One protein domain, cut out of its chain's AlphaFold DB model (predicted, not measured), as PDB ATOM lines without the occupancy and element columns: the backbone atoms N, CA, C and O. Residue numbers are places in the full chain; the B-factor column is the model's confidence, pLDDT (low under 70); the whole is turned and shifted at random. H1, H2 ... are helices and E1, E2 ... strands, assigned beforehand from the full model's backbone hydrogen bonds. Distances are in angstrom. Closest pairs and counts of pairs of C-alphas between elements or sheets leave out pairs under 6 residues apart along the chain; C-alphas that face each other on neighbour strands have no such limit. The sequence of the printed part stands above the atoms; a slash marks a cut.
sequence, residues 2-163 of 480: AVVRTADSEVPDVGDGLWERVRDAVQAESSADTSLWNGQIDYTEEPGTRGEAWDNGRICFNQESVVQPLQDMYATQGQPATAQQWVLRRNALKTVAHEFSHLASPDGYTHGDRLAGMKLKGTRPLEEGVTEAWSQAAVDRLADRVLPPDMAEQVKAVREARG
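What this domain is: This is residues 2 to 163 of the 480 residues of an uncharacterized protein of Kribbella antibiotica (UniProt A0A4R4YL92). What would one see first? A long helix, H3, runs through the middle; H1, H2 and H5 pack on it at steep angles, and a small sheet, E1 E3 E2, is on one of its sides. H6 folds back on the kinked H5, while H4 lies off, and residues 119 to 126 stick out. What is it made of? The printed part has 162 residues with the order H1 E1 E2 E3 H2 H3 H4 H5 H6, mostly helix, and its sheet is mixed. It is compact, with a radius of gyration of the C-alphas of 15.2 A and spans of 47 by 33 by 32 A.

How they stand to each other: What does the first helix touch? H1, residues 18 to 30, touches the hub H3, residues 83 to 102, at a steep tilt of 63 degrees, with C-alphas 23 and 100 closest at 5.9 A. How is the sheet paired? E1, residues 41 to 43, is parallel to E3, residues 59 to 61, with N 42 and O 59 3.0 A apart. E2, residues 51 to 53, and E3 form an antiparallel hairpin, with N 60 and O 52 2.8 A apart. H3 is over E2 at a height over the sheet of 9.6 A, two layers with the helix on one face; H2, residues 63 to 75, only grazes the sheet. What follows? H5, residues 124 to 146, touches H3, closest at C-alphas 135 and 98, 5.4 A. H6, residues 149 to 156, forms a helical hairpin with it. H4, residues 111 to 118, touches no helix.

Where its parts are: Where are the anchors? C-alpha 18 is at (35.879, 24.653, -41.364) and C-alpha 156 at (47.234, 32.554, -31.043). How long are the helices? H3 measures 29.1 A and H5 28.2 A.

The domain as a whole: Is it unbroken? The printed part has no cut, and no link is long. Where is confidence low? Residue 2 and residues 160 to 163 are under 70.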
ATOM      1  N   ALA A   2      33.173   9.417 -42.685       68.12
ATOM      2  CA  ALA A   2      33.165  10.831 -42.315       68.12
ATOM      3  C   ALA A   2      31.735  11.377 -42.456       68.12
ATOM      4  O   ALA A   2      31.145  11.259 -43.532       68.12
ATOM      5  N   VAL A   3      31.175  11.920 -41.374       73.88
ATOM      6  CA  VAL A   3      29.898  12.638 -41.432       73.88
ATOM      7  C   VAL A   3      30.164  13.970 -42.121       73.88
ATOM      8  O   VAL A   3      30.973  14.768 -41.654       73.88
ATOM      9  N   VAL A   4      29.521  14.174 -43.264       76.94
ATOM     10  CA  VAL A   4      29.559  15.440 -43.996       76.94
ATOM     11  C   VAL A   4      28.316  16.221 -43.617       76.94
ATOM     12  O   VAL A   4      27.251  15.629 -43.415       76.94
ATOM     13  N   ARG A   5      28.452  17.541 -43.532       82.50
ATOM     14  CA  ARG A   5      27.320  18.421 -43.312       82.50
ATOM     15  C   ARG A   5      26.159  18.136 -44.275       82.50
ATOM     16  O   ARG A   5      26.351  17.896 -45.469       82.50
ATOM     17  N   THR A   6      24.942  18.186 -43.746       81.50
ATOM     18  CA  THR A   6      23.717  17.957 -44.517       81.50
ATOM     19  C   THR A   6      23.307  19.203 -45.303       81.50
ATOM     20  O   THR A   6      23.581  20.339 -44.906       81.50
ATOM     21  N   ALA A   7      22.599  18.995 -46.418       77.94
ATOM     22  CA  ALA A   7      22.055  20.085 -47.233       77.94
ATOM     23  C   ALA A   7      21.015  20.944 -46.484       77.94
ATOM     24  O   ALA A   7      20.782  22.082 -46.879       77.94
ATOM     25  N   ASP A   8      20.441  20.417 -45.400       83.56
ATOM     26  CA  ASP A   8      19.382  21.061 -44.614       83.56
ATOM     27  C   ASP A   8      19.914  22.020 -43.531       83.56
ATOM     28  O   ASP A   8      19.129  22.635 -42.821       83.56
ATOM     29  N   SER A   9      21.235  22.163 -43.386       86.12
ATOM     30  CA  SER A   9      21.837  23.082 -42.405       86.12
ATOM     31  C   SER A   9      21.677  24.550 -42.813       86.12
ATOM     32  O   SER A   9      22.128  24.937 -43.897       86.12
ATOM     33  N   GLU A  10      21.156  25.383 -41.913       90.75
ATOM     34  CA  GLU A  10      20.919  26.814 -42.165       90.75
ATOM     35  C   GLU A  10      22.197  27.667 -42.172       90.75
ATOM     36  O   GLU A  10      22.303  28.648 -42.915       90.75
ATOM     37  N   VAL A  11      23.183  27.315 -41.340       89.12
ATOM     38  CA  VAL A  11      24.418  28.099 -41.185       89.12
ATOM     39  C   VAL A  11      25.318  27.852 -42.385       89.12
ATOM     40  O   VAL A  11      25.733  26.720 -42.556       89.12
ATOM     41  N   PRO A  12      25.688  28.834 -43.219       88.94
ATOM     42  CA  PRO A  12      26.510  28.614 -44.413       88.94
ATOM     43  C   PRO A  12      27.873  27.996 -44.087       88.94
ATOM     44  O   PRO A  12      28.346  28.030 -42.949       88.94
ATOM     45  N   ASP A  13      28.495  27.357 -45.079       89.75
ATOM     46  CA  ASP A  13      29.849  26.844 -44.873       89.75
ATOM     47  C   ASP A  13      30.807  28.022 -44.672       89.75
ATOM     48  O   ASP A  13      30.604  29.112 -45.220       89.75
ATOM     49  N   VAL A  14      31.812  27.819 -43.829       88.38
ATOM     50  CA  VAL A  14      32.804  28.843 -43.513       88.38
ATOM     51  C   VAL A  14      34.148  28.386 -44.048       88.38
ATOM     52  O   VAL A  14      34.723  27.407 -43.574       88.38
ATOM     53  N   GLY A  15      34.655  29.125 -45.034       83.81
ATOM     54  CA  GLY A  15      35.832  28.708 -45.789       83.81
ATOM     55  C   GLY A  15      35.560  27.417 -46.564       83.81
ATOM     56  O   GLY A  15      34.461  27.224 -47.074       83.81
ATOM     57  N   ASP A  16      36.567  26.548 -46.622       85.69
ATOM     58  CA  ASP A  16      36.508  25.259 -47.316       85.69
ATOM     59  C   ASP A  16      36.292  24.117 -46.296       85.69
ATOM     60  O   ASP A  16      37.217  23.352 -46.008       85.69
ATOM     61  N   GLY A  17      35.111  24.038 -45.669       93.56
ATOM     62  CA  GLY A  17      34.784  23.003 -44.674       93.56
ATOM     63  C   GLY A  17      35.446  23.201 -43.305       93.56
ATOM     64  O   GLY A  17      36.102  22.300 -42.774       93.56
ATOM     65  N   LEU A  18      35.357  24.404 -42.718       95.75
ATOM     66  CA  LEU A  18      35.879  24.653 -41.364       95.75
ATOM     67  C   LEU A  18      35.209  23.761 -40.310       95.75
ATOM     68  O   LEU A  18      35.894  23.284 -39.408       95.75
ATOM     69  N   TRP A  19      33.899  23.537 -40.411       96.75
ATOM     70  CA  TRP A  19      33.128  22.814 -39.399       96.75
ATOM     71  C   TRP A  19      33.612  21.374 -39.225       96.75
ATOM     72  O   TRP A  19      33.911  20.948 -38.110       96.75
ATOM     73  N   GLU A  20      33.778  20.654 -40.333       96.81
ATOM     74  CA  GLU A  20      34.317  19.299 -40.367       96.81
ATOM     75  C   GLU A  20      35.738  19.252 -39.811       96.81
ATOM     76  O   GLU A  20      36.041  18.387 -38.992       96.81
ATOM     77  N   ARG A  21      36.591  20.213 -40.191       97.69
ATOM     78  CA  ARG A  21      37.967  20.283 -39.683       97.69
ATOM     79  C   ARG A  21      38.012  20.523 -38.178       97.69
ATOM     80  O   ARG A  21      38.840  19.910 -37.511       97.69
ATOM     81  N   VAL A  22      37.136  21.370 -37.629       98.00
ATOM     82  CA  VAL A  22      37.048  21.565 -36.172       98.00
ATOM     83  C   VAL A  22      36.543  20.305 -35.485       98.00
ATOM     84  O   VAL A  22      37.151  19.897 -34.503       98.00
ATOM     85  N   ARG A  23      35.512  19.642 -36.012       97.56
ATOM     86  CA  ARG A  23      35.032  18.361 -35.477       97.56
ATOM     87  C   ARG A  23      36.137  17.302 -35.443       97.56
ATOM     88  O   ARG A  23      36.359  16.700 -34.398       97.56
ATOM     89  N   ASP A  24      36.849  17.114 -36.553       97.75
ATOM     90  CA  ASP A  24      37.962  16.159 -36.655       97.75
ATOM     91  C   ASP A  24      39.109  16.528 -35.700       97.75
ATOM     92  O   ASP A  24      39.689  15.664 -35.042       97.75
ATOM     93  N   ALA A  25      39.430  17.821 -35.588       98.06
ATOM     94  CA  ALA A  25      40.468  18.295 -34.684       98.06
ATOM     95  C   ALA A  25      40.070  18.130 -33.211       98.06
ATOM     96  O   ALA A  25      40.912  17.727 -32.417       98.06
ATOM     97  N   VAL A  26      38.806  18.370 -32.851       98.25
ATOM     98  CA  VAL A  26      38.274  18.122 -31.502       98.25
ATOM     99  C   VAL A  26      38.388  16.642 -31.155       98.25
ATOM    100  O   VAL A  26      38.935  16.333 -30.105       98.25
ATOM    101  N   GLN A  27      37.960  15.737 -32.045       97.62
ATOM    102  CA  GLN A  27      38.113  14.291 -31.839       97.62
ATOM    103  C   GLN A  27      39.576  13.898 -31.622       97.62
ATOM    104  O   GLN A  27      39.896  13.158 -30.697       97.62
ATOM    105  N   ALA A  28      40.477  14.421 -32.456       97.25
ATOM    106  CA  ALA A  28      41.894  14.096 -32.372       97.25
ATOM    107  C   ALA A  28      42.583  14.688 -31.130       97.25
ATOM    108  O   ALA A  28      43.502  14.068 -30.605       97.25
ATOM    109  N   GLU A  29      42.182  15.877 -30.674       96.94
ATOM    110  CA  GLU A  29      42.751  16.541 -29.493       96.94
ATOM    111  C   GLU A  29      42.196  15.981 -28.178       96.94
ATOM    112  O   GLU A  29      42.931  15.914 -27.198       96.94
ATOM    113  N   SER A  30      40.931  15.551 -28.136       96.06
ATOM    114  CA  SER A  30      40.371  14.858 -26.968       96.06
ATOM    115  C   SER A  30      40.654  13.354 -26.973       96.06
ATOM    116  O   SER A  30      40.387  12.680 -25.987       96.06
ATOM    117  N   SER A  31      41.202  12.803 -28.060       96.25
ATOM    118  CA  SER A  31      41.340  11.352 -28.273       96.25
ATOM    119  C   SER A  31      40.004  10.591 -28.244       96.25
ATOM    120  O   SER A  31      39.961   9.403 -27.906       96.25
ATOM    121  N   ALA A  32      38.904  11.265 -28.588       97.00
ATOM    122  CA  ALA A  32      37.600  10.634 -28.730       97.00
ATOM    123  C   ALA A  32      37.545   9.716 -29.953       97.00
ATOM    124  O   ALA A  32      38.079  10.033 -31.017       97.00
ATOM    125  N   ASP A  33      36.863   8.582 -29.801       97.31
ATOM    126  CA  ASP A  33      36.802   7.556 -30.846       97.31
ATOM    127  C   ASP A  33      35.773   7.928 -31.921       97.31
ATOM    128  O   ASP A  33      35.936   7.610 -33.100       97.31
ATOM    129  N   THR A  34      34.706   8.631 -31.522       96.56
ATOM    130  CA  THR A  34      33.623   9.052 -32.410       96.56
ATOM    131  C   THR A  34      33.096  10.445 -32.065       96.56
ATOM    132  O   THR A  34      33.524  11.101 -31.116       96.56
ATOM    133  N   SER A  35      32.212  10.953 -32.921       97.31
ATOM    134  CA  SER A  35      31.463  12.183 -32.705       97.31
ATOM    135  C   SER A  35      30.000  11.893 -32.969       97.31
ATOM    136  O   SER A  35      29.649  11.319 -33.998       97.31
ATOM    137  N   LEU A  36      29.150  12.338 -32.050       97.62
ATOM    138  CA  LEU A  36      27.705  12.319 -32.208       97.62
ATOM    139  C   LEU A  36      27.198  13.450 -33.109       97.62
ATOM    140  O   LEU A  36      25.999  13.672 -33.165       97.62
ATOM    141  N   TRP A  37      28.047  14.215 -33.795       97.94
ATOM    142  CA  TRP A  37      27.541  15.228 -34.717       97.94
ATOM    143  C   TRP A  37      26.815  14.578 -35.897       97.94
ATOM    144  O   TRP A  37      27.371  13.738 -36.604       97.94
ATOM    145  N   ASN A  38      25.570  14.992 -36.126       96.38
ATOM    146  CA  ASN A  38      24.712  14.431 -37.172       96.38
ATOM    147  C   ASN A  38      24.842  15.155 -38.527       96.38
ATOM    148  O   ASN A  38      24.102  14.853 -39.463       96.38
ATOM    149  N   GLY A  39      25.764  16.118 -38.632       96.06
ATOM    150  CA  GLY A  39      25.971  16.923 -39.834       96.06
ATOM    151  C   GLY A  39      25.087  18.171 -39.926       96.06
ATOM    152  O   GLY A  39      25.190  18.884 -40.918       96.06
ATOM    153  N   GLN A  40      24.228  18.457 -38.943       96.62
ATOM    154  CA  GLN A  40      23.351  19.630 -38.958       96.62
ATOM    155  C   GLN A  40      23.932  20.786 -38.137       96.62
ATOM    156  O   GLN A  40      24.337  20.594 -36.983       96.62
ATOM    157  N   ILE A  41      23.957  21.981 -38.736       97.25
ATOM    158  CA  ILE A  41      24.315  23.239 -38.068       97.25
ATOM    159  C   ILE A  41      23.272  24.313 -38.383       97.25
ATOM    160  O   ILE A  41      23.146  24.737 -39.535       97.25
ATOM    161  N   ASP A  42      22.589  24.790 -37.344       97.00
ATOM    162  CA  ASP A  42      21.532  25.806 -37.433       97.00
ATOM    163  C   ASP A  42      21.895  27.065 -36.629       97.00
ATOM    164  O   ASP A  42      22.924  27.116 -35.944       97.00
ATOM    165  N   TYR A  43      21.063  28.103 -36.701       97.00
ATOM    166  CA  TYR A  43      21.214  29.259 -35.821       97.00
ATOM    167  C   TYR A  43      20.565  29.005 -34.457       97.00
ATOM    168  O   TYR A  43      19.548  28.325 -34.354       97.00
ATOM    169  N   THR A  44      21.148  29.550 -33.388       94.62
ATOM    170  CA  THR A  44      20.448  29.605 -32.092       94.62
ATOM    171  C   THR A  44      19.403  30.718 -32.103       94.62
ATOM    172  O   THR A  44      19.663  31.827 -32.574       94.62
ATOM    173  N   GLU A  45      18.226  30.422 -31.557       87.75
ATOM    174  CA  GLU A  45      17.140  31.388 -31.364       87.75
ATOM    175  C   GLU A  45      17.224  32.090 -29.995       87.75
ATOM    176  O   GLU A  45      16.534  33.084 -29.764       87.75
ATOM    177  N   GLU A  46      18.057  31.588 -29.075       89.12
ATOM    178  CA  GLU A  46      18.114  32.068 -27.695       89.12
ATOM    179  C   GLU A  46      19.039  33.296 -27.558       89.12
ATOM    180  O   GLU A  46      20.242  33.219 -27.840       89.12
ATOM    181  N   PRO A  47      18.523  34.451 -27.093       86.81
ATOM    182  CA  PRO A  47      19.342  35.639 -26.897       86.81
ATOM    183  C   PRO A  47      20.451  35.413 -25.862       86.81
ATOM    184  O   PRO A  47      20.188  35.058 -24.717       86.81
ATOM    185  N   GLY A  48      21.696  35.705 -26.243       86.56
ATOM    186  CA  GLY A  48      22.864  35.594 -25.361       86.56
ATOM    187  C   GLY A  48      23.544  34.224 -25.370       86.56
ATOM    188  O   GLY A  48      24.710  34.139 -24.978       86.56
ATOM    189  N   THR A  49      22.885  33.190 -25.892       91.81
ATOM    190  CA  THR A  49      23.499  31.884 -26.144       91.81
ATOM    191  C   THR A  49      24.400  31.985 -27.370       91.81
ATOM    192  O   THR A  49      23.995  32.502 -28.409       91.81
ATOM    193  N   ARG A  50      25.660  31.547 -27.247       94.88
ATOM    194  CA  ARG A  50      26.635  31.575 -28.357       94.88
ATOM    195  C   ARG A  50      26.605  30.296 -29.185       94.88
ATOM    196  O   ARG A  50      26.773  30.356 -30.400       94.88
ATOM    197  N   GLY A  51      26.404  29.165 -28.526       96.62
ATOM    198  CA  GLY A  51      26.371  27.845 -29.127       96.62
ATOM    199  C   GLY A  51      25.554  26.893 -28.263       96.62
ATOM    200  O   GLY A  51      25.355  27.160 -27.078       96.62
ATOM    201  N   GLU A  52      25.044  25.830 -28.878       96.75
ATOM    202  CA  GLU A  52      24.384  24.737 -28.171       96.75
ATOM    203  C   GLU A  52      24.505  23.428 -28.960       96.75
ATOM    204  O   GLU A  52      24.174  23.374 -30.147       96.75
ATOM    205  N   ALA A  53      24.917  22.352 -28.288       97.31
ATOM    206  CA  ALA A  53      24.906  20.993 -28.819       97.31
ATOM    207  C   ALA A  53      23.691  20.191 -28.313       97.31
ATOM    208  O   ALA A  53      23.588  19.843 -27.133       97.31
ATOM    209  N   TRP A  54      22.794  19.821 -29.224       96.50
ATOM    210  CA  TRP A  54      21.526  19.155 -28.920       96.50
ATOM    211  C   TRP A  54      21.688  17.644 -28.685       96.50
ATOM    212  O   TRP A  54      22.714  17.034 -28.995       96.50
ATOM    213  N   ASP A  55      20.658  17.013 -28.121       95.19
ATOM    214  CA  ASP A  55      20.596  15.569 -27.836       95.19
ATOM    215  C   ASP A  55      20.729  14.697 -29.099       95.19
ATOM    216  O   ASP A  55      21.410  13.669 -29.111       95.19
ATOM    217  N   ASN A  56      20.132  15.146 -30.197       95.50
ATOM    218  CA  ASN A  56      20.157  14.491 -31.499       95.50
ATOM    219  C   ASN A  56      21.440  14.760 -32.308       95.50
ATOM    220  O   ASN A  56      21.514  14.351 -33.466       95.50
ATOM    221  N   GLY A  57      22.428  15.452 -31.728       96.38
ATOM    222  CA  GLY A  57      23.705  15.768 -32.370       96.38
ATOM    223  C   GLY A  57      23.709  16.964 -33.304       96.38
ATOM    224  O   GLY A  57      24.717  17.184 -33.971       96.38
ATOM    225  N   ARG A  58      22.616  17.722 -33.385       96.94
ATOM    226  CA  ARG A  58      22.618  19.028 -34.044       96.94
ATOM    227  C   ARG A  58      23.431  20.024 -33.215       96.94
ATOM    228  O   ARG A  58      23.376  19.985 -31.987       96.94
ATOM    229  N   ILE A  59      24.115  20.952 -33.881       98.06
ATOM    230  CA  ILE A  59      24.703  22.128 -33.229       98.06
ATOM    231  C   ILE A  59      23.979  23.391 -33.699       98.06
ATOM    232  O   ILE A  59      23.670  23.533 -34.879       98.06
ATOM    233  N   CYS A  60      23.718  24.315 -32.784       97.88
ATOM    234  CA  CYS A  60      23.198  25.640 -33.091       97.88
ATOM    235  C   CYS A  60      24.251  26.695 -32.739       97.88
ATOM    236  O   CYS A  60      24.843  26.621 -31.665       97.88
ATOM    237  N   PHE A  61      24.473  27.689 -33.601       98.12
ATOM    238  CA  PHE A  61      25.407  28.791 -33.341       98.12
ATOM    239  C   PHE A  61      24.739  30.155 -33.446       98.12
ATOM    240  O   PHE A  61      23.848  30.392 -34.257       98.12
ATOM    241  N   ASN A  62      25.213  31.104 -32.652       97.06
ATOM    242  CA  ASN A  62      24.798  32.489 -32.776       97.06
ATOM    243  C   ASN A  62      25.420  33.142 -34.009       97.06
ATOM    244  O   ASN A  62      26.641  33.117 -34.202       97.06
ATOM    245  N   GLN A  63      24.569  33.766 -34.824       96.62
ATOM    246  CA  GLN A  63      25.000  34.382 -36.072       96.62
ATOM    247  C   GLN A  63      26.043  35.479 -35.834       96.62
ATOM    248  O   GLN A  63      27.103  35.461 -36.450       96.62
ATOM    249  N   GLU A  64      25.774  36.417 -34.927       96.00
ATOM    250  CA  GLU A  64      26.599  37.618 -34.751       96.00
ATOM    251  C   GLU A  64      27.893  37.357 -33.973       96.00
ATOM    252  O   GLU A  64      28.917  37.983 -34.239       96.00
ATOM    253  N   SER A  65      27.860  36.445 -32.999       95.38
ATOM    254  CA  SER A  65      28.989  36.211 -32.087       95.38
ATOM    255  C   SER A  65      29.855  35.004 -32.443       95.38
ATOM    256  O   SER A  65      30.976  34.920 -31.940       95.38
ATOM    257  N   VAL A  66      29.384  34.106 -33.316       96.81
ATOM    258  CA  VAL A  66      30.141  32.918 -33.745       96.81
ATOM    259  C   VAL A  66      30.292  32.858 -35.260       96.81
ATOM    260  O   VAL A  66      31.415  32.898 -35.761       96.81
ATOM    261  N   VAL A  67      29.186  32.804 -36.003       97.56
ATOM    262  CA  VAL A  67      29.236  32.560 -37.455       97.56
ATOM    263  C   VAL A  67      29.881  33.734 -38.199       97.56
ATOM    264  O   VAL A  67      30.863  33.537 -38.915       97.56
ATOM    265  N   GLN A  68      29.391  34.959 -37.992       97.25
ATOM    266  CA  GLN A  68      29.871  36.155 -38.686       97.25
ATOM    267  C   GLN A  68      31.361  36.434 -38.416       97.25
ATOM    268  O   GLN A  68      32.087  36.650 -39.385       97.25
ATOM    269  N   PRO A  69      31.888  36.363 -37.172       97.31
ATOM    270  CA  PRO A  69      33.321  36.533 -36.936       97.31
ATOM    271  C   PRO A  69      34.188  35.543 -37.718       97.31
ATOM    272  O   PRO A  69      35.238  35.931 -38.237       97.31
ATOM    273  N   LEU A  70      33.760  34.281 -37.830       97.69
ATOM    274  CA  LEU A  70      34.493  33.268 -38.588       97.69
ATOM    275  C   LEU A  70      34.376  33.500 -40.097       97.69
ATOM    276  O   LEU A  70      35.382  33.412 -40.795       97.69
ATOM    277  N   GLN A  71      33.204  33.884 -40.609       97.06
ATOM    278  CA  GLN A  71      33.050  34.286 -42.013       97.06
ATOM    279  C   GLN A  71      33.933  35.484 -42.364       97.06
ATOM    280  O   GLN A  71      34.670  35.445 -43.348       97.06
ATOM    281  N   ASP A  72      33.918  36.520 -41.524       96.50
ATOM    282  CA  ASP A  72      34.735  37.717 -41.695       96.50
ATOM    283  C   ASP A  72      36.226  37.375 -41.696       96.50
ATOM    284  O   ASP A  72      36.995  37.984 -42.441       96.50
ATOM    285  N   MET A  73      36.656  36.407 -40.880       95.69
ATOM    286  CA  MET A  73      38.045  35.942 -40.846       95.69
ATOM    287  C   MET A  73      38.516  35.432 -42.211       95.69
ATOM    288  O   MET A  73      39.603  35.808 -42.645       95.69
ATOM    289  N   TYR A  74      37.688  34.648 -42.904       96.19
ATOM    290  CA  TYR A  74      38.004  34.137 -44.240       96.19
ATOM    291  C   TYR A  74      37.818  35.199 -45.329       96.19
ATOM    292  O   TYR A  74      38.693  35.377 -46.173       96.19
ATOM    293  N   ALA A  75      36.725  35.964 -45.286       95.31
ATOM    294  CA  ALA A  75      36.428  36.983 -46.294       95.31
ATOM    295  C   ALA A  75      37.462  38.122 -46.324       95.31
ATOM    296  O   ALA A  75      37.691  38.733 -47.367       95.31
ATOM    297  N   THR A  76      38.097  38.408 -45.185       94.12
ATOM    298  CA  THR A  76      39.110  39.467 -45.046       94.12
ATOM    299  C   THR A  76      40.534  38.922 -44.938       94.12
ATOM    300  O   THR A  76      41.429  39.626 -44.468       94.12
ATOM    301  N   GLN A  77      40.776  37.684 -45.378       92.06
ATOM    302  CA  GLN A  77      42.112  37.094 -45.360       92.06
ATOM    303  C   GLN A  77      43.134  37.995 -46.074       92.06
ATOM    304  O   GLN A  77      42.903  38.488 -47.177       92.06
ATOM    305  N   GLY A  78      44.279  38.217 -45.423       90.50
ATOM    306  CA  GLY A  78      45.344  39.091 -45.925       90.50
ATOM    307  C   GLY A  78      45.096  40.589 -45.713       90.50
ATOM    308  O   GLY A  78      45.995  41.386 -45.975       90.50
ATOM    309  N   GLN A  79      43.925  40.991 -45.211       94.38
ATOM    310  CA  GLN A  79      43.659  42.372 -44.814       94.38
ATOM    311  C   GLN A  79      44.043  42.604 -43.345       94.38
ATOM    312  O   GLN A  79      43.922  41.693 -42.520       94.38
ATOM    313  N   PRO A  80      44.469  43.825 -42.971       93.31
ATOM    314  CA  PRO A  80      44.653  44.180 -41.571       93.31
ATOM    315  C   PRO A  80      43.341  44.040 -40.791       93.31
ATOM    316  O   PRO A  80      42.299  44.536 -41.220       93.31
ATOM    317  N   ALA A  81      43.406  43.423 -39.614       94.94
ATOM    318  CA  ALA A  81      42.299  43.366 -38.666       94.94
ATOM    319  C   ALA A  81      42.732  43.938 -37.314       94.94
ATOM    320  O   ALA A  81      43.890  43.843 -36.905       94.94
ATOM    321  N   THR A  82      41.786  44.568 -36.631       94.69
ATOM    322  CA  THR A  82      41.971  45.137 -35.296       94.69
ATOM    323  C   THR A  82      42.136  44.039 -34.244       94.69
ATOM    324  O   THR A  82      41.669  42.913 -34.423       94.69
ATOM    325  N   ALA A  83      42.739  44.379 -33.101       91.81
ATOM    326  CA  ALA A  83      42.850  43.458 -31.966       91.81
ATOM    327  C   ALA A  83      41.477  42.916 -31.528       91.81
ATOM    328  O   ALA A  83      41.325  41.718 -31.304       91.81
ATOM    329  N   GLN A  84      40.452  43.776 -31.503       92.69
ATOM    330  CA  GLN A  84      39.092  43.382 -31.138       92.69
ATOM    331  C   GLN A  84      38.497  42.350 -32.107       92.69
ATOM    332  O   GLN A  84      37.842  41.406 -31.670       92.69
ATOM    333  N   GLN A  85      38.733  42.491 -33.413       95.25
ATOM    334  CA  GLN A  85      38.274  41.502 -34.395       95.25
ATOM    335  C   GLN A  85      38.938  40.141 -34.166       95.25
ATOM    336  O   GLN A  85      38.261  39.118 -34.239       95.25
ATOM    337  N   TRP A  86      40.231  40.109 -33.831       94.69
ATOM    338  CA  TRP A  86      40.916  38.856 -33.505       94.69
ATOM    339  C   TRP A  86      40.411  38.212 -32.214       94.69
ATOM    340  O   TRP A  86      40.252  36.992 -32.178       94.69
ATOM    341  N   VAL A  87      40.068  39.007 -31.195       93.25
ATOM    342  CA  VAL A  87      39.394  38.508 -29.983       93.25
ATOM    343  C   VAL A  87      38.065  37.836 -30.335       93.25
ATOM    344  O   VAL A  87      37.815  36.716 -29.896       93.25
ATOM    345  N   LEU A  88      37.229  38.476 -31.160       94.19
ATOM    346  CA  LEU A  88      35.940  37.908 -31.578       94.19
ATOM    347  C   LEU A  88      36.116  36.601 -32.365       94.19
ATOM    348  O   LEU A  88      35.446  35.617 -32.067       94.19
ATOM    349  N   ARG A  89      37.057  36.563 -33.315       95.81
ATOM    350  CA  ARG A  89      37.366  35.372 -34.128       95.81
ATOM    351  C   ARG A  89      37.847  34.199 -33.285       95.81
ATOM    352  O   ARG A  89      37.392  33.074 -33.470       95.81
ATOM    353  N   ARG A  90      38.739  34.468 -32.332       95.69
ATOM    354  CA  ARG A  90      39.240  33.453 -31.406       95.69
ATOM    355  C   ARG A  90      38.140  32.914 -30.501       95.69
ATOM    356  O   ARG A  90      38.027  31.703 -30.347       95.69
ATOM    357  N   ASN A  91      37.324  33.798 -29.932       94.44
ATOM    358  CA  ASN A  91      36.200  33.393 -29.092       94.44
ATOM    359  C   ASN A  91      35.190  32.555 -29.877       94.44
ATOM    360  O   ASN A  91      34.705  31.559 -29.351       94.44
ATOM    361  N   ALA A  92      34.921  32.918 -31.134       96.38
ATOM    362  CA  ALA A  92      34.074  32.132 -32.018       96.38
ATOM    363  C   ALA A  92      34.661  30.734 -32.266       96.38
ATOM    364  O   ALA A  92      33.962  29.750 -32.057       96.38
ATOM    365  N   LEU A  93      35.952  30.621 -32.614       97.31
ATOM    366  CA  LEU A  93      36.611  29.320 -32.799       97.31
ATOM    367  C   LEU A  93      36.553  28.462 -31.525       97.31
ATOM    368  O   LEU A  93      36.238  27.276 -31.597       97.31
ATOM    369  N   LYS A  94      36.809  29.067 -30.360       96.69
ATOM    370  CA  LYS A  94      36.697  28.400 -29.057       96.69
ATOM    371  C   LYS A  94      35.274  27.894 -28.806       96.69
ATOM    372  O   LYS A  94      35.109  26.759 -28.387       96.69
ATOM    373  N   THR A  95      34.249  28.705 -29.078       96.94
ATOM    374  CA  THR A  95      32.845  28.284 -28.939       96.94
ATOM    375  C   THR A  95      32.512  27.119 -29.868       96.94
ATOM    376  O   THR A  95      31.864  26.175 -29.443       96.94
ATOM    377  N   VAL A  96      32.997  27.125 -31.109       98.06
ATOM    378  CA  VAL A  96      32.781  25.995 -32.028       98.06
ATOM    379  C   VAL A  96      33.419  24.722 -31.474       98.06
ATOM    380  O   VAL A  96      32.780  23.673 -31.455       98.06
ATOM    381  N   ALA A  97      34.648  24.816 -30.959       98.00
ATOM    382  CA  ALA A  97      35.315  23.697 -30.301       98.00
ATOM    383  C   ALA A  97      34.559  23.200 -29.056       98.00
ATOM    384  O   ALA A  97      34.424  21.991 -28.879       98.00
ATOM    385  N   HIS A  98      34.036  24.119 -28.234       98.06
ATOM    386  CA  HIS A  98      33.195  23.819 -27.069       98.06
ATOM    387  C   HIS A  98      31.991  22.965 -27.471       98.06
ATOM    388  O   HIS A  98      31.842  21.851 -26.972       98.06
ATOM    389  N   GLU A  99      31.196  23.414 -28.445       98.25
ATOM    390  CA  GLU A  99      29.998  22.669 -28.857       98.25
ATOM    391  C   GLU A  99      30.329  21.313 -29.492       98.25
ATOM    392  O   GLU A  99      29.658  20.320 -29.216       98.25
ATOM    393  N   PHE A 100      31.390  21.222 -30.299       98.50
ATOM    394  CA  PHE A 100      31.811  19.926 -30.840       98.50
ATOM    395  C   PHE A 100      32.317  18.972 -29.755       98.50
ATOM    396  O   PHE A 100      32.107  17.766 -29.873       98.50
ATOM    397  N   SER A 101      32.947  19.480 -28.693       98.25
ATOM    398  CA  SER A 101      33.441  18.633 -27.603       98.25
ATOM    399  C   SER A 101      32.326  18.048 -26.744       98.25
ATOM    400  O   SER A 101      32.467  16.931 -26.256       98.25
ATOM    401  N   HIS A 102      31.162  18.703 -26.672       98.12
ATOM    402  CA  HIS A 102      29.958  18.082 -26.110       98.12
ATOM    403  C   HIS A 102      29.522  16.832 -26.882       98.12
ATOM    404  O   HIS A 102      28.853  15.973 -26.312       98.12
ATOM    405  N   LEU A 103      29.873  16.728 -28.166       98.12
ATOM    406  CA  LEU A 103      29.540  15.596 -29.033       98.12
ATOM    407  C   LEU A 103      30.707  14.620 -29.224       98.12
ATOM    408  O   LEU A 103      30.541  13.645 -29.954       98.12
ATOM    409  N   ALA A 104      31.870  14.861 -28.616       97.31
ATOM    410  CA  ALA A 104      32.968  13.903 -28.585       97.31
ATOM    411  C   ALA A 104      32.599  12.737 -27.656       97.31
ATOM    412  O   ALA A 104      32.003  12.943 -26.598       97.31
ATOM    413  N   SER A 105      32.849  11.498 -28.080       96.75
ATOM    414  CA  SER A 105      32.420  10.321 -27.317       96.75
ATOM    415  C   SER A 105      33.301   9.095 -27.589       96.75
ATOM    416  O   SER A 105      33.936   9.018 -28.648       96.75
ATOM    417  N   PRO A 106      33.335   8.119 -26.662       97.19
ATOM    418  CA  PRO A 106      33.947   6.822 -26.901       97.19
ATOM    419  C   PRO A 106      33.122   5.991 -27.891       97.19
ATOM    420  O   PRO A 106      31.957   6.297 -28.178       97.19
ATOM    421  N   ASP A 107      33.727   4.927 -28.417       96.56
ATOM    422  CA  ASP A 107      33.041   4.017 -29.335       96.56
ATOM    423  C   ASP A 107      31.808   3.370 -28.679       96.56
ATOM    424  O   ASP A 107      31.770   3.096 -27.480       96.56
ATOM    425  N   GLY A 108      30.765   3.147 -29.477       96.38
ATOM    426  CA  GLY A 108      29.500   2.570 -29.016       96.38
ATOM    427  C   GLY A 108      28.554   3.520 -28.267       96.38
ATOM    428  O   GLY A 108      27.388   3.159 -28.110       96.38
ATOM    429  N   TYR A 109      28.984   4.722 -27.862       97.19
ATOM    430  CA  TYR A 109      28.087   5.722 -27.266       97.19
ATOM    431  C   TYR A 109      27.122   6.292 -28.318       97.19
ATOM    432  O   TYR A 109      27.527   6.622 -29.435       97.19
ATOM    433  N   THR A 110      25.835   6.410 -27.981       97.25
ATOM    434  CA  THR A 110      24.775   6.780 -28.933       97.25
ATOM    435  C   THR A 110      24.047   8.074 -28.557       97.25
ATOM    436  O   THR A 110      24.101   8.557 -27.428       97.25
ATOM    437  N   HIS A 111      23.253   8.614 -29.489       97.00
ATOM    438  CA  HIS A 111      22.305   9.699 -29.193       97.00
ATOM    439  C   HIS A 111      21.286   9.337 -28.105       97.00
ATOM    440  O   HIS A 111      20.851  10.209 -27.355       97.00
ATOM    441  N   GLY A 112      20.893   8.062 -28.014       97.31
ATOM    442  CA  GLY A 112      19.988   7.592 -26.966       97.31
ATOM    443  C   GLY A 112      20.617   7.735 -25.582       97.31
ATOM    444  O   GLY A 112      19.963   8.227 -24.660       97.31
ATOM    445  N   ASP A 113      21.901   7.394 -25.468       96.75
ATOM    446  CA  ASP A 113      22.673   7.539 -24.232       96.75
ATOM    447  C   ASP A 113      22.867   9.015 -23.877       96.75
ATOM    448  O   ASP A 113      22.656   9.404 -22.726       96.75
ATOM    449  N   ARG A 114      23.157   9.864 -24.875       96.12
ATOM    450  CA  ARG A 114      23.226  11.323 -24.698       96.12
ATOM    451  C   ARG A 114      21.919  11.879 -24.143       96.12
ATOM    452  O   ARG A 114      21.933  12.576 -23.131       96.12
ATOM    453  N   LEU A 115      20.786  11.549 -24.763       96.38
ATOM    454  CA  LEU A 115      19.466  11.987 -24.309       96.38
ATOM    455  C   LEU A 115      19.166  11.508 -22.881       96.38
ATOM    456  O   LEU A 115      18.582  12.250 -22.088       96.38
ATOM    457  N   ALA A 116      19.543  10.275 -22.534       95.50
ATOM    458  CA  ALA A 116      19.403   9.770 -21.173       95.50
ATOM    459  C   ALA A 116      20.270  10.571 -20.187       95.50
ATOM    460  O   ALA A 116      19.766  11.025 -19.159       95.50
ATOM    461  N   GLY A 117      21.532  10.828 -20.538       94.12
ATOM    462  CA  GLY A 117      22.466  11.622 -19.743       94.12
ATOM    463  C   GLY A 117      22.033  13.073 -19.555       94.12
ATOM    464  O   GLY A 117      22.159  13.621 -18.462       94.12
ATOM    465  N   MET A 118      21.437  13.696 -20.575       93.69
ATOM    466  CA  MET A 118      20.929  15.068 -20.485       93.69
ATOM    467  C   MET A 118      19.787  15.230 -19.471       93.69
ATOM    468  O   MET A 118      19.565  16.334 -18.976       93.69
ATOM    469  N   LYS A 119      19.086  14.140 -19.128       94.62
ATOM    470  CA  LYS A 119      18.013  14.130 -18.120       94.62
ATOM    471  C   LYS A 119      18.532  13.981 -16.688       94.62
ATOM    472  O   LYS A 119      17.758  14.201 -15.752       94.62
ATOM    473  N   LEU A 120      19.800  13.608 -16.499       93.19
ATOM    474  CA  LEU A 120      20.399  13.511 -15.172       93.19
ATOM    475  C   LEU A 120      20.627  14.912 -14.600       93.19
ATOM    476  O   LEU A 120      21.157  15.811 -15.253       93.19
ATOM    477  N   LYS A 121      20.184  15.109 -13.358       92.62
ATOM    478  CA  LYS A 121      20.382  16.365 -12.631       92.62
ATOM    479  C   LYS A 121      21.780  16.385 -12.021       92.62
ATOM    480  O   LYS A 121      22.276  15.345 -11.610       92.62
ATOM    481  N   GLY A 122      22.376  17.569 -11.915       91.62
ATOM    482  CA  GLY A 122      23.660  17.764 -11.233       91.62
ATOM    483  C   GLY A 122      24.905  17.472 -12.074       91.62
ATOM    484  O   GLY A 122      25.985  17.879 -11.681       91.62
ATOM    485  N   THR A 123      24.780  16.870 -13.260       94.44
ATOM    486  CA  THR A 123      25.937  16.584 -14.133       94.44
ATOM    487  C   THR A 123      26.359  17.779 -14.995       94.44
ATOM    488  O   THR A 123      27.463  17.806 -15.532       94.44
ATOM    489  N   ARG A 124      25.475  18.775 -15.168       94.88
ATOM    490  CA  ARG A 124      25.729  19.942 -16.029       94.88
ATOM    491  C   ARG A 124      26.939  20.775 -15.574       94.88
ATOM    492  O   ARG A 124      27.727  21.117 -16.448       94.88
ATOM    493  N   PRO A 125      27.128  21.099 -14.276       96.06
ATOM    494  CA  PRO A 125      28.306  21.845 -13.836       96.06
ATOM    495  C   PRO A 125      29.632  21.176 -14.210       96.06
ATOM    496  O   PRO A 125      30.530  21.858 -14.698       96.06
ATOM    497  N   LEU A 126      29.739  19.853 -14.031       97.62
ATOM    498  CA  LEU A 126      30.933  19.101 -14.412       97.62
ATOM    499  C   LEU A 126      31.148  19.132 -15.927       97.62
ATOM    500  O   LEU A 126      32.236  19.459 -16.390       97.62
ATOM    501  N   GLU A 127      30.110  18.816 -16.702       97.44
ATOM    502  CA  GLU A 127      30.204  18.789 -18.161       97.44
ATOM    503  C   GLU A 127      30.587  20.149 -18.742       97.44
ATOM    504  O   GLU A 127      31.587  20.240 -19.445       97.44
ATOM    505  N   GLU A 128      29.845  21.210 -18.433       96.50
ATOM    506  CA  GLU A 128      30.111  22.543 -18.985       96.50
ATOM    507  C   GLU A 128      31.429  23.119 -18.461       96.50
ATOM    508  O   GLU A 128      32.156  23.761 -19.216       96.50
ATOM    509  N   GLY A 129      31.768  22.866 -17.189       97.31
ATOM    510  CA  GLY A 129      33.038  23.283 -16.600       97.31
ATOM    511  C   GLY A 129      34.236  22.657 -17.314       97.31
ATOM    512  O   GLY A 129      35.146  23.379 -17.719       97.31
ATOM    513  N   VAL A 130      34.213  21.335 -17.521       98.25
ATOM    514  CA  VAL A 130      35.274  20.603 -18.233       98.25
ATOM    515  C   VAL A 130      35.333  21.006 -19.703       98.25
ATOM    516  O   VAL A 130      36.416  21.306 -20.193       98.25
ATOM    517  N   THR A 131      34.200  21.052 -20.406       97.69
ATOM    518  CA  THR A 131      34.128  21.417 -21.833       97.69
ATOM    519  C   THR A 131      34.652  22.843 -22.074       97.69
ATOM    520  O   THR A 131      35.452  23.079 -22.986       97.69
ATOM    521  N   GLU A 132      34.295  23.801 -21.214       96.75
ATOM    522  CA  GLU A 132      34.797  25.177 -21.300       96.75
ATOM    523  C   GLU A 132      36.291  25.260 -20.935       96.75
ATOM    524  O   GLU A 132      37.058  25.901 -21.657       96.75
ATOM    525  N   ALA A 133      36.736  24.593 -19.862       96.94
ATOM    526  CA  ALA A 133      38.149  24.570 -19.477       96.94
ATOM    527  C   ALA A 133      39.018  23.935 -20.577       96.94
ATOM    528  O   ALA A 133      40.028  24.515 -20.986       96.94
ATOM    529  N   TRP A 134      38.604  22.783 -21.100       97.88
ATOM    530  CA  TRP A 134      39.296  22.076 -22.170       97.88
ATOM    531  C   TRP A 134      39.352  22.908 -23.453       97.88
ATOM    532  O   TRP A 134      40.432  23.097 -24.009       97.88
ATOM    533  N   SER A 135      38.229  23.477 -23.905       97.00
ATOM    534  CA  SER A 135      38.203  24.265 -25.147       97.00
ATOM    535  C   SER A 135      39.083  25.518 -25.058       97.00
ATOM    536  O   SER A 135      39.738  25.878 -26.039       97.00
ATOM    537  N   GLN A 136      39.191  26.143 -23.878       95.00
ATOM    538  CA  GLN A 136      40.150  27.228 -23.636       95.00
ATOM    539  C   GLN A 136      41.614  26.773 -23.716       95.00
ATOM    540  O   GLN A 136      42.444  27.527 -24.224       95.00
ATOM    541  N   ALA A 137      41.946  25.575 -23.227       94.88
ATOM    542  CA  ALA A 137      43.306  25.030 -23.311       94.88
ATOM    543  C   ALA A 137      43.659  24.551 -24.733       94.88
ATOM    544  O   ALA A 137      44.800  24.675 -25.176       94.88
ATOM    545  N   ALA A 138      42.678  24.022 -25.466       96.44
ATOM    546  CA  ALA A 138      42.883  23.397 -26.768       96.44
ATOM    547  C   ALA A 138      42.879  24.385 -27.946       96.44
ATOM    548  O   ALA A 138      43.436  24.066 -28.995       96.44
ATOM    549  N   VAL A 139      42.280  25.576 -27.812       95.81
ATOM    550  CA  VAL A 139      42.019  26.477 -28.958       95.81
ATOM    551  C   VAL A 139      43.273  26.861 -29.760       95.81
ATOM    552  O   VAL A 139      43.170  27.045 -30.971       95.81
ATOM    553  N   ASP A 140      44.457  26.931 -29.147       96.38
ATOM    554  CA  ASP A 140      45.707  27.202 -29.878       96.38
ATOM    555  C   ASP A 140      46.115  26.023 -30.765       96.38
ATOM    556  O   ASP A 140      46.394  26.208 -31.949       96.38
ATOM    557  N   ARG A 141      46.071  24.799 -30.223       97.06
ATOM    558  CA  ARG A 141      46.361  23.570 -30.980       97.06
ATOM    559  C   ARG A 141      45.316  23.325 -32.063       97.06
ATOM    560  O   ARG A 141      45.644  22.909 -33.172       97.06
ATOM    561  N   LEU A 142      44.056  23.641 -31.770       97.19
ATOM    562  CA  LEU A 142      42.975  23.588 -32.748       97.19
ATOM    563  C   LEU A 142      43.203  24.594 -33.878       97.19
ATOM    564  O   LEU A 142      43.081  24.214 -35.038       97.19
ATOM    565  N   ALA A 143      43.586  25.838 -33.570       97.44
ATOM    566  CA  ALA A 143      43.895  26.844 -34.585       97.44
ATOM    567  C   ALA A 143      44.993  26.360 -35.547       97.44
ATOM    568  O   ALA A 143      44.816  26.476 -36.759       97.44
ATOM    569  N   ASP A 144      46.057  25.742 -35.024       97.88
ATOM    570  CA  ASP A 144      47.146  25.173 -35.833       97.88
ATOM    571  C   ASP A 144      46.685  24.051 -36.773       97.88
ATOM    572  O   ASP A 144      47.226  23.893 -37.868       97.88
ATOM    573  N   ARG A 145      45.671  23.275 -36.373       97.56
ATOM    574  CA  ARG A 145      45.130  22.178 -37.188       97.56
ATOM    575  C   ARG A 145      44.126  22.640 -38.239       97.56
ATOM    576  O   ARG A 145      44.062  22.053 -39.318       97.56
ATOM    577  N   VAL A 146      43.295  23.630 -37.916       97.88
ATOM    578  CA  VAL A 146      42.074  23.922 -38.693       97.88
ATOM    579  C   VAL A 146      42.140  25.220 -39.483       97.88
ATOM    580  O   VAL A 146      41.301  25.435 -40.358       97.88
ATOM    581  N   LEU A 147      43.110  26.094 -39.218       97.12
ATOM    582  CA  LEU A 147      43.245  27.371 -39.913       97.12
ATOM    583  C   LEU A 147      44.472  27.389 -40.836       97.12
ATOM    584  O   LEU A 147      45.436  26.661 -40.610       97.12
ATOM    585  N   PRO A 148      44.472  28.242 -41.879       95.94
ATOM    586  CA  PRO A 148      45.698  28.573 -42.595       95.94
ATOM    587  C   PRO A 148      46.783  29.085 -41.624       95.94
ATOM    588  O   PRO A 148      46.435  29.838 -40.710       95.94
ATOM    589  N   PRO A 149      48.079  28.770 -41.837       96.31
ATOM    590  CA  PRO A 149      49.147  29.095 -40.884       96.31
ATOM    591  C   PRO A 149      49.173  30.562 -40.431       96.31
ATOM    592  O   PRO A 149      49.233  30.840 -39.237       96.31
ATOM    593  N   ASP A 150      49.027  31.506 -41.364       95.25
ATOM    594  CA  ASP A 150      49.035  32.939 -41.041       95.25
ATOM    595  C   ASP A 150      47.857  33.353 -40.140       95.25
ATOM    596  O   ASP A 150      48.011  34.205 -39.264       95.25
ATOM    597  N   MET A 151      46.678  32.742 -40.324       95.75
ATOM    598  CA  MET A 151      45.518  32.989 -39.459       95.75
ATOM    599  C   MET A 151      45.691  32.336 -38.090       95.75
ATOM    600  O   MET A 151      45.317  32.939 -37.085       95.75
ATOM    601  N   ALA A 152      46.250  31.122 -38.042       96.81
ATOM    602  CA  ALA A 152      46.510  30.415 -36.792       96.81
ATOM    603  C   ALA A 152      47.426  31.245 -35.883       96.81
ATOM    604  O   ALA A 152      47.087  31.496 -34.726       96.81
ATOM    605  N   GLU A 153      48.524  31.779 -36.423       95.94
ATOM    606  CA  GLU A 153      49.429  32.667 -35.682       95.94
ATOM    607  C   GLU A 153      48.721  33.932 -35.170       95.94
ATOM    608  O   GLU A 153      48.899  34.325 -34.015       95.94
ATOM    609  N   GLN A 154      47.860  34.547 -35.986       95.06
ATOM    610  CA  GLN A 154      47.093  35.733 -35.586       95.06
ATOM    611  C   GLN A 154      46.082  35.432 -34.475       95.06
ATOM    612  O   GLN A 154      45.944  36.229 -33.546       95.06
ATOM    613  N   VAL A 155      45.410  34.280 -34.531       94.31
ATOM    614  CA  VAL A 155      44.496  33.818 -33.478       94.31
ATOM    615  C   VAL A 155      45.257  33.540 -32.178       94.31
ATOM    616  O   VAL A 155      44.827  34.003 -31.123       94.31
ATOM    617  N   LYS A 156      46.406  32.855 -32.228       94.25
ATOM    618  CA  LYS A 156      47.234  32.554 -31.043       94.25
ATOM    619  C   LYS A 156      47.873  33.797 -30.418       94.25
ATOM    620  O   LYS A 156      48.066  33.860 -29.204       94.25
ATOM    621  N   ALA A 157      48.175  34.821 -31.217       93.06
ATOM    622  CA  ALA A 157      48.744  36.076 -30.723       93.06
ATOM    623  C   ALA A 157      47.797  36.848 -29.780       93.06
ATOM    624  O   ALA A 157      48.240  37.741 -29.049       93.06
ATOM    625  N   VAL A 158      46.503  36.511 -29.757       90.06
ATOM    626  CA  VAL A 158      45.518  37.162 -28.894       90.06
ATOM    627  C   VAL A 158      45.646  36.680 -27.445       90.06
ATOM    628  O   VAL A 158      44.987  35.738 -27.010       90.06
ATOM    629  N   ARG A 159      46.466  37.390 -26.664       73.81
ATOM    630  CA  ARG A 159      46.696  37.126 -25.229       73.81
ATOM    631  C   ARG A 159      45.452  37.368 -24.357       73.81
ATOM    632  O   ARG A 159      45.234  36.651 -23.387       73.81
ATOM    633  N   GLU A 160      44.641  38.372 -24.701       60.50
ATOM    634  CA  GLU A 160      43.502  38.849 -23.887       60.50
ATOM    635  C   GLU A 160      42.179  38.116 -24.163       60.50
ATOM    636  O   GLU A 160      41.190  38.289 -23.449       60.50
ATOM    637  N   ALA A 161      42.147  37.216 -25.144       53.06
ATOM    638  CA  ALA A 161      40.968  36.414 -25.467       53.06
ATOM    639  C   ALA A 161      40.759  35.215 -24.523       53.06
ATOM    640  O   ALA A 161      40.100  34.249 -24.885       53.06
ATOM    641  N   ARG A 162      41.213  35.319 -23.265       55.00
ATOM    642  CA  ARG A 162      40.448  34.717 -22.158       55.00
ATOM    643  C   ARG A 162      39.089  35.426 -21.960       55.00
ATOM    644  O   ARG A 162      38.320  35.064 -21.084       55.00
ATOM    645  N   GLY A 163      38.777  36.460 -22.751       48.03
ATOM    646  CA  GLY A 163      37.668  36.401 -23.721       48.03
ATOM    647  C   GLY A 163      36.264  36.034 -23.228       48.03
ATOM    648  O   GLY A 163      35.478  35.506 -24.008       48.03
TER     649      GLY A 163